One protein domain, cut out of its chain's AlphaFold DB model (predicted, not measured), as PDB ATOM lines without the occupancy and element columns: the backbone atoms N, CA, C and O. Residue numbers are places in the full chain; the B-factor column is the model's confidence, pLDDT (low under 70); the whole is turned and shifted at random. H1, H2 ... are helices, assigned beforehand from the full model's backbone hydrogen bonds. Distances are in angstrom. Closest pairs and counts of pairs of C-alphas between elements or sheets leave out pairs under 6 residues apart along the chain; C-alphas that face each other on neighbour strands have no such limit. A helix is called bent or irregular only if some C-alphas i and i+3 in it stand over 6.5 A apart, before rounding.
ATOM      1  N   SER A  21      18.524 -16.995  11.549       80.75
ATOM      2  CA  SER A  21      18.727 -17.763  10.313       80.75
ATOM      3  C   SER A  21      18.188 -17.063   9.060       80.75
ATOM      4  O   SER A  21      18.838 -17.087   8.020       80.75
ATOM      5  N   THR A  22      17.053 -16.368   9.164       83.19
ATOM      6  CA  THR A  22      16.507 -15.549   8.072       83.19
ATOM      7  C   THR A  22      17.381 -14.324   7.773       83.19
ATOM      8  O   THR A  22      17.550 -13.983   6.607       83.19
ATOM      9  N   ALA A  23      17.966 -13.687   8.793       84.50
ATOM     10  CA  ALA A  23      18.920 -12.589   8.607       84.50
ATOM     11  C   ALA A  23      20.214 -13.065   7.923       84.50
ATOM     12  O   ALA A  23      20.672 -12.430   6.982       84.50
ATOM     13  N   TRP A  24      20.741 -14.226   8.325       86.31
ATOM     14  CA  TRP A  24      21.900 -14.850   7.673       86.31
ATOM     15  C   TRP A  24      21.615 -15.215   6.209       86.31
ATOM     16  O   TRP A  24      22.491 -15.072   5.363       86.31
ATOM     17  N   CYS A  25      20.395 -15.664   5.888       87.56
ATOM     18  CA  CYS A  25      20.001 -15.895   4.496       87.56
ATOM     19  C   CYS A  25      19.993 -14.592   3.689       87.56
ATOM     20  O   CYS A  25      20.469 -14.593   2.563       87.56
ATOM     21  N   ALA A  26      19.491 -13.493   4.262       86.00
ATOM     22  CA  ALA A  26      19.464 -12.193   3.594       86.00
ATOM     23  C   ALA A  26      20.874 -11.727   3.197       86.00
ATOM     24  O   ALA A  26      21.112 -11.433   2.030       86.00
ATOM     25  N   GLU A  27      21.809 -11.750   4.151       88.19
ATOM     26  CA  GLU A  27      23.212 -11.377   3.926       88.19
ATOM     27  C   GLU A  27      23.878 -12.299   2.892       88.19
ATOM     28  O   GLU A  27      24.502 -11.841   1.939       88.19
ATOM     29  N   ALA A  28      23.675 -13.616   3.013       90.31
ATOM     30  CA  ALA A  28      24.226 -14.571   2.058       90.31
ATOM     31  C   ALA A  28      23.668 -14.379   0.637       90.31
ATOM     32  O   ALA A  28      24.395 -14.565  -0.338       90.31
ATOM     33  N   PHE A  29      22.386 -14.034   0.492       89.88
ATOM     34  CA  PHE A  29      21.780 -13.800  -0.820       89.88
ATOM     35  C   PHE A  29      22.296 -12.518  -1.468       89.88
ATOM     36  O   PHE A  29      22.506 -12.514  -2.677       89.88
ATOM     37  N   GLU A  30      22.557 -11.468  -0.693       87.94
ATOM     38  CA  GLU A  30      23.161 -10.233  -1.203       87.94
ATOM     39  C   GLU A  30      24.568 -10.482  -1.775       87.94
ATOM     40  O   GLU A  30      24.869 -10.098  -2.912       87.94
ATOM     41  N   GLU A  31      25.405 -11.220  -1.044       91.25
ATOM     42  CA  GLU A  31      26.747 -11.602  -1.502       91.25
ATOM     43  C   GLU A  31      26.695 -12.525  -2.731       91.25
ATOM     44  O   GLU A  31      27.453 -12.355  -3.690       91.25
ATOM     45  N   LEU A  32      25.762 -13.483  -2.756       91.00
ATOM     46  CA  LEU A  32      25.565 -14.359  -3.913       91.00
ATOM     47  C   LEU A  32      25.086 -13.587  -5.147       91.00
ATOM     48  O   LEU A  32      25.573 -13.861  -6.243       91.00
ATOM     49  N   ALA A  33      24.172 -12.626  -4.992       89.50
ATOM     50  CA  ALA A  33      23.731 -11.771  -6.092       89.50
ATOM     51  C   ALA A  33      24.915 -10.985  -6.670       89.50
ATOM     52  O   ALA A  33      25.138 -11.012  -7.880       89.50
ATOM     53  N   THR A  34      25.734 -10.397  -5.794       90.56
ATOM     54  CA  THR A  34      26.949  -9.663  -6.176       90.56
ATOM     55  C   THR A  34      27.946 -10.554  -6.920       90.56
ATOM     56  O   THR A  34      28.476 -10.171  -7.965       90.56
ATOM     57  N   ALA A  35      28.179 -11.776  -6.436       91.44
ATOM     58  CA  ALA A  35      29.059 -12.729  -7.104       91.44
ATOM     59  C   ALA A  35      28.541 -13.113  -8.499       91.44
ATOM     60  O   ALA A  35      29.321 -13.197  -9.451       91.44
ATOM     61  N   VAL A  36      27.228 -13.326  -8.641       91.38
ATOM     62  CA  VAL A  36      26.604 -13.618  -9.936       91.38
ATOM     63  C   VAL A  36      26.754 -12.431 -10.890       91.38
ATOM     64  O   VAL A  36      27.140 -12.646 -12.039       91.38
ATOM     65  N   ASP A  37      26.551 -11.200 -10.414       89.38
ATOM     66  CA  ASP A  37      26.773  -9.982 -11.201       89.38
ATOM     67  C   ASP A  37      28.217  -9.872 -11.703       89.38
ATOM     68  O   ASP A  37      28.447  -9.567 -12.874       89.38
ATOM     69  N   TRP A  38      29.208 -10.157 -10.855       93.00
ATOM     70  CA  TRP A  38      30.617 -10.117 -11.256       93.00
ATOM     71  C   TRP A  38      30.975 -11.193 -12.274       93.00
ATOM     72  O   TRP A  38      31.713 -10.919 -13.221       93.00
ATOM     73  N   ILE A  39      30.453 -12.409 -12.104       92.31
ATOM     74  CA  ILE A  39      30.702 -13.502 -13.047       92.31
ATOM     75  C   ILE A  39      30.050 -13.200 -14.402       92.31
ATOM     76  O   ILE A  39      30.658 -13.491 -15.435       92.31
ATOM     77  N   GLU A  40      28.870 -12.564 -14.427       91.94
ATOM     78  CA  GLU A  40      28.217 -12.157 -15.678       91.94
ATOM     79  C   GLU A  40      29.070 -11.232 -16.547       91.94
ATOM     80  O   GLU A  40      28.973 -11.284 -17.772       91.94
ATOM     81  N   LEU A  41      29.958 -10.429 -15.951       92.75
ATOM     82  CA  LEU A  41      30.851  -9.544 -16.706       92.75
ATOM     83  C   LEU A  41      31.838 -10.301 -17.608       92.75
ATOM     84  O   LEU A  41      32.378  -9.698 -18.532       92.75
ATOM     85  N   GLY A  42      32.085 -11.589 -17.345       93.19
ATOM     86  CA  GLY A  42      33.013 -12.433 -18.105       93.19
ATOM     87  C   GLY A  42      32.355 -13.578 -18.878       93.19
ATOM     88  O   GLY A  42      33.053 -14.481 -19.346       93.19
ATOM     89  N   THR A  43      31.021 -13.611 -18.999       94.44
ATOM     90  CA  THR A  43      30.328 -14.740 -19.654       94.44
ATOM     91  C   THR A  43      30.522 -14.788 -21.166       94.44
ATOM     92  O   THR A  43      30.284 -15.828 -21.792       94.44
ATOM     93  N   ASP A  44      30.998 -13.705 -21.773       94.56
ATOM     94  CA  ASP A  44      31.408 -13.623 -23.172       94.56
ATOM     95  C   ASP A  44      32.653 -14.473 -23.474       94.56
ATOM     96  O   ASP A  44      32.736 -15.060 -24.552       94.56
ATOM     97  N   GLN A  45      33.558 -14.619 -22.502       96.94
ATOM     98  CA  GLN A  45      34.767 -15.442 -22.606       96.94
ATOM     99  C   GLN A  45      34.532 -16.921 -22.270       96.94
ATOM    100  O   GLN A  45      35.409 -17.761 -22.480       96.94
ATOM    101  N   MET A  46      33.351 -17.272 -21.755       97.31
ATOM    102  CA  MET A  46      33.022 -18.658 -21.441       97.31
ATOM    103  C   MET A  46      32.832 -19.497 -22.705       97.31
ATOM    104  O   MET A  46      32.114 -19.129 -23.637       97.31
ATOM    105  N   THR A  47      33.391 -20.704 -22.685       98.06
ATOM    106  CA  THR A  47      33.049 -21.751 -23.651       98.06
ATOM    107  C   THR A  47      31.547 -22.075 -23.610       98.06
ATOM    108  O   THR A  47      30.888 -21.870 -22.582       98.06
ATOM    109  N   PRO A  48      30.981 -22.672 -24.677       97.56
ATOM    110  CA  PRO A  48      29.571 -23.060 -24.691       97.56
ATOM    111  C   PRO A  48      29.167 -23.957 -23.511       97.56
ATOM    112  O   PRO A  48      28.096 -23.775 -22.934       97.56
ATOM    113  N   LEU A  49      30.035 -24.893 -23.111       97.44
ATOM    114  CA  LEU A  49      29.776 -25.778 -21.975       97.44
ATOM    115  C   LEU A  49      29.761 -25.012 -20.645       97.44
ATOM    116  O   LEU A  49      28.855 -25.218 -19.838       97.44
ATOM    117  N   GLN A  50      30.724 -24.113 -20.425       97.50
ATOM    118  CA  GLN A  50      30.758 -23.265 -19.228       97.50
ATOM    119  C   GLN A  50      29.505 -22.396 -19.137       97.50
ATOM    120  O   GLN A  50      28.885 -22.350 -18.080       97.50
ATOM    121  N   ARG A  51      29.059 -21.807 -20.254       95.75
ATOM    122  CA  ARG A  51      27.822 -21.020 -20.285       95.75
ATOM    123  C   ARG A  51      26.594 -21.870 -19.949       95.75
ATOM    124  O   ARG A  51      25.741 -21.438 -19.185       95.75
ATOM    125  N   GLN A  52      26.511 -23.104 -20.447       96.38
ATOM    126  CA  GLN A  52      25.421 -24.013 -20.071       96.38
ATOM    127  C   GLN A  52      25.431 -24.369 -18.579       96.38
ATOM    128  O   GLN A  52      24.367 -24.457 -17.965       96.38
ATOM    129  N   VAL A  53      26.608 -24.615 -17.996       96.88
ATOM    130  CA  VAL A  53      26.747 -24.853 -16.550       96.88
ATOM    131  C   VAL A  53      26.324 -23.610 -15.775       96.88
ATOM    132  O   VAL A  53      25.555 -23.731 -14.826       96.88
ATOM    133  N   TRP A  54      26.755 -22.432 -16.219       95.50
ATOM    134  CA  TRP A  54      26.437 -21.152 -15.603       95.50
ATOM    135  C   TRP A  54      24.931 -20.862 -15.577       95.50
ATOM    136  O   TRP A  54      24.374 -20.550 -14.528       95.50
ATOM    137  N   GLU A  55      24.233 -21.077 -16.693       93.38
ATOM    138  CA  GLU A  55      22.775 -20.916 -16.744       93.38
ATOM    139  C   GLU A  55      22.037 -21.876 -15.803       93.38
ATOM    140  O   GLU A  55      21.032 -21.509 -15.190       93.38
ATOM    141  N   ARG A  56      22.525 -23.116 -15.651       94.81
ATOM    142  CA  ARG A  56      21.954 -24.057 -14.674       94.81
ATOM    143  C   ARG A  56      22.257 -23.638 -13.243       94.81
ATOM    144  O   ARG A  56      21.364 -23.740 -12.409       94.81
ATOM    145  N   TYR A  57      23.473 -23.168 -12.979       94.38
ATOM    146  CA  TYR A  57      23.884 -22.676 -11.670       94.38
ATOM    147  C   TYR A  57      22.962 -21.544 -11.210       94.38
ATOM    148  O   TYR A  57      22.323 -21.693 -10.178       94.38
ATOM    149  N   LYS A  58      22.767 -20.497 -12.024       92.88
ATOM    150  CA  LYS A  58      21.854 -19.385 -11.697       92.88
ATOM    151  C   LYS A  58      20.448 -19.864 -11.322       92.88
ATOM    152  O   LYS A  58      19.912 -19.466 -10.292       92.88
ATOM    153  N   LYS A  59      19.871 -20.769 -12.123       90.06
ATOM    154  CA  LYS A  59      18.544 -21.354 -11.849       90.06
ATOM    155  C   LYS A  59      18.507 -22.135 -10.535       90.06
ATOM    156  O   LYS A  59      17.531 -22.044  -9.799       90.06
ATOM    157  N   GLN A  60      19.549 -22.910 -10.246       90.31
ATOM    158  CA  GLN A  60      19.643 -23.686  -9.009       90.31
ATOM    159  C   GLN A  60      19.840 -22.788  -7.783       90.31
ATOM    160  O   GLN A  60      19.232 -23.059  -6.753       90.31
ATOM    161  N   THR A  61      20.617 -21.709  -7.895       90.44
ATOM    162  CA  THR A  61      20.824 -20.737  -6.809       90.44
ATOM    163  C   THR A  61      19.526 -20.014  -6.453       90.44
ATOM    164  O   THR A  61      19.195 -19.922  -5.272       90.44
ATOM    165  N   ALA A  62      18.748 -19.586  -7.454       87.44
ATOM    166  CA  ALA A  62      17.413 -19.020  -7.237       87.44
ATOM    167  C   ALA A  62      16.509 -20.002  -6.483       87.44
ATOM    168  O   ALA A  62      15.914 -19.668  -5.457       87.44
ATOM    169  N   GLN A  63      16.476 -21.254  -6.952       86.75
ATOM    170  CA  GLN A  63      15.639 -22.279  -6.347       86.75
ATOM    171  C   GLN A  63      16.040 -22.587  -4.899       86.75
ATOM    172  O   GLN A  63      15.177 -22.743  -4.036       86.75
ATOM    173  N   PHE A  64      17.344 -22.654  -4.637       87.69
ATOM    174  CA  PHE A  64      17.895 -22.851  -3.304       87.69
ATOM    175  C   PHE A  64      17.486 -21.723  -2.352       87.69
ATOM    176  O   PHE A  64      17.062 -21.995  -1.229       87.69
ATOM    177  N   ALA A  65      17.572 -20.469  -2.796       87.50
ATOM    178  CA  ALA A  65      17.221 -19.324  -1.967       87.50
ATOM    179  C   ALA A  65      15.732 -19.322  -1.581       87.50
ATOM    180  O   ALA A  65      15.396 -19.117  -0.412       87.50
ATOM    181  N   GLU A  66      14.845 -19.640  -2.530       85.12
ATOM    182  CA  GLU A  66      13.421 -19.847  -2.244       85.12
ATOM    183  C   GLU A  66      13.197 -20.949  -1.204       85.12
ATOM    184  O   GLU A  66      12.452 -20.749  -0.245       85.12
ATOM    185  N   ASP A  67      13.843 -22.106  -1.374       83.75
ATOM    186  CA  ASP A  67      13.662 -23.258  -0.486       83.75
ATOM    187  C   ASP A  67      14.140 -22.965   0.940       83.75
ATOM    188  O   ASP A  67      13.478 -23.358   1.903       83.75
ATOM    189  N   MET A  68      15.241 -22.226   1.088       84.00
ATOM    190  CA  MET A  68      15.761 -21.804   2.390       84.00
ATOM    191  C   MET A  68      14.783 -20.886   3.132       84.00
ATOM    192  O   MET A  68      14.512 -21.103   4.315       84.00
ATOM    193  N   LEU A  69      14.195 -19.898   2.449       82.81
ATOM    194  CA  LEU A  69      13.192 -19.023   3.068       82.81
ATOM    195  C   LEU A  69      11.890 -19.767   3.371       82.81
ATOM    196  O   LEU A  69      11.277 -19.559   4.422       82.81
ATOM    197  N   LEU A  70      11.481 -20.662   2.474       80.25
ATOM    198  CA  LEU A  70      10.284 -21.472   2.638       80.25
ATOM    199  C   LEU A  70      10.403 -22.400   3.859       80.25
ATOM    200  O   LEU A  70       9.457 -22.495   4.639       80.25
ATOM    201  N   ALA A  71      11.567 -23.021   4.074       71.94
ATOM    202  CA  ALA A  71      11.851 -23.851   5.248       71.94
ATOM    203  C   ALA A  71      11.753 -23.082   6.570       71.94
ATOM    204  O   ALA A  71      11.323 -23.630   7.588       71.94
ATOM    205  N   GLU A  72      12.161 -21.812   6.557       72.88
ATOM    206  CA  GLU A  72      12.117 -20.935   7.725       72.88
ATOM    207  C   GLU A  72      10.699 -20.465   8.064       72.88
ATOM    208  O   GLU A  72      10.363 -20.320   9.248       72.88
ATOM    209  N   GLY A  73       9.867 -20.228   7.046       71.62
ATOM    210  CA  GLY A  73       8.466 -19.828   7.200       71.62
ATOM    211  C   GLY A  73       7.526 -20.995   7.515       71.62
ATOM    212  O   GLY A  73       6.593 -20.841   8.299       71.62
ATOM    213  N   ASP A  74       7.795 -22.170   6.947       72.81
ATOM    214  CA  ASP A  74       7.026 -23.395   7.140       72.81
ATOM    215  C   ASP A  74       7.954 -24.617   7.098       72.81
ATOM    216  O   ASP A  74       8.366 -25.104   6.043       72.81
ATOM    217  N   ARG A  75       8.223 -25.169   8.284       66.69
ATOM    218  CA  ARG A  75       9.103 -26.327   8.486       66.69
ATOM    219  C   ARG A  75       8.710 -27.553   7.647       66.69
ATOM    220  O   ARG A  75       9.569 -28.376   7.339       66.69
ATOM    221  N   ASN A  76       7.437 -27.688   7.274       73.56
ATOM    222  CA  ASN A  76       6.930 -28.814   6.488       73.56
ATOM    223  C   ASN A  76       6.872 -28.515   4.983       73.56
ATOM    224  O   ASN A  76       6.587 -29.413   4.191       73.56
ATOM    225  N   ALA A  77       7.142 -27.285   4.551       72.75
ATOM    226  CA  ALA A  77       7.016 -26.915   3.148       72.75
ATOM    227  C   ALA A  77       8.052 -27.606   2.249       72.75
ATOM    228  O   ALA A  77       7.691 -28.070   1.167       72.75
ATOM    229  N   ILE A  78       9.288 -27.801   2.728       71.81
ATOM    230  CA  ILE A  78      10.287 -28.628   2.027       71.81
ATOM    231  C   ILE A  78       9.803 -30.080   1.891       71.81
ATOM    232  O   ILE A  78       9.915 -30.672   0.820       71.81
ATOM    233  N   ILE A  79       9.223 -30.656   2.951       73.62
ATOM    234  CA  ILE A  79       8.719 -32.042   2.954       73.62
ATOM    235  C   ILE A  79       7.638 -32.223   1.881       73.62
ATOM    236  O   ILE A  79       7.654 -33.216   1.151       73.62
ATOM    237  N   ARG A  80       6.732 -31.245   1.744       77.12
ATOM    238  CA  ARG A  80       5.698 -31.247   0.701       77.12
ATOM    239  C   ARG A  80       6.288 -31.074  -0.697       77.12
ATOM    240  O   ARG A  80       5.912 -31.824  -1.593       77.12
ATOM    241  N   ARG A  81       7.246 -30.159  -0.882       73.25
ATOM    242  CA  ARG A  81       7.909 -29.920  -2.178       73.25
ATOM    243  C   ARG A  81       8.683 -31.144  -2.675       73.25
ATOM    244  O   ARG A  81       8.676 -31.433  -3.865       73.25
ATOM    245  N   LEU A  82       9.304 -31.886  -1.760       76.44
ATOM    246  CA  LEU A  82      10.053 -33.112  -2.058       76.44
ATOM    247  C   LEU A  82       9.169 -34.373  -2.123       76.44
ATOM    248  O   LEU A  82       9.681 -35.464  -2.369       76.44
ATOM    249  N   GLY A  83       7.854 -34.252  -1.895       73.69
ATOM    250  CA  GLY A  83       6.923 -35.384  -1.946       73.69
ATOM    251  C   GLY A  83       7.154 -36.428  -0.848       73.69
ATOM    252  O   GLY A  83       6.846 -37.605  -1.028       73.69
TER     253      GLY A  83
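AT A GLANCE: This is residues 21 to 83 of the 89 residues of an uncharacterized protein of Pseudomonas syringae pv. actinidiae (UniProt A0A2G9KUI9). Two long helices, H1 and H2, lie side by side and run opposite ways as a helical hairpin, and a short third helix, H3, is folded back at the last end of H2, on the side away from H1. The three make a thin, flat slab, with the length set along H2 and the bend between H1 and H2 at one end. You are reading 63 printed residues with three named helices, in the order H1, H2, H3, and no named strand; the class is all helix. The whole is loose, with a radius of gyration of the C-alphas of 14.5 A, and the C-alphas span 42 by 27 by 8 A.

HOW THE PARTS SIT: Start at the first printed residue with H1, residues 21 to 40, and then take H2, residues 48 to 73, the longest helix with 26 residues. The two form a helical hairpin: they touch, with 8 pairs of C-alphas within 8 A, and run opposite ways at a shallow tilt of 14 degrees. Look for their closest C-alphas at Thr 22 and Leu 69, 6.9 A apart; centre to centre they are 11.8 A. Further along, H2 touches H3, residues 77 to 81, with its residues 67 to 71 alone. The closest C-alphas there are those of Ala 71 and Ile 78, 6.0 A apart. H1 and H3 are apart. In H1, H2 and H3, every O i to N i+4 pair of the backbone is within hydrogen-bond range.

IN THESE COORDINATES: Find C-alpha 21 at (18.727, -17.763, 10.313); from there H1 runs 28.2 A to C-alpha 40 at (28.217, -12.157, -15.678), with z falling. Residues 41 to 47 then lead to H2, which begins at C-alpha 48 at (29.571, -23.060, -24.691) and runs 38.4 A to C-alpha 73, with z rising. After residues 74 to 76 comes H3, five residues from Ala 77 to Arg 81, where C-alpha 81 is at (7.909, -29.920, -2.178). Leu 82 and Gly 83 follow it. None of the three helices is bent or irregular.

THE WHOLE: The two C-alphas farthest apart are those of Gln 45 and Asn 76, at 42.4 A, while those of Ser 21 and Gly 83, the first and last printed, are 24.5 A apart. The printed part has no cut. The link from H1 to H2 is short, with 7 residues, and the link from H2 to H3 is tight, with 3; no link is long. In the B-factor column of this predicted model, the mean pLDDT of the printed part is 87.0, H3 has a mean of 74, and residue 75 is the one printed residue under 70.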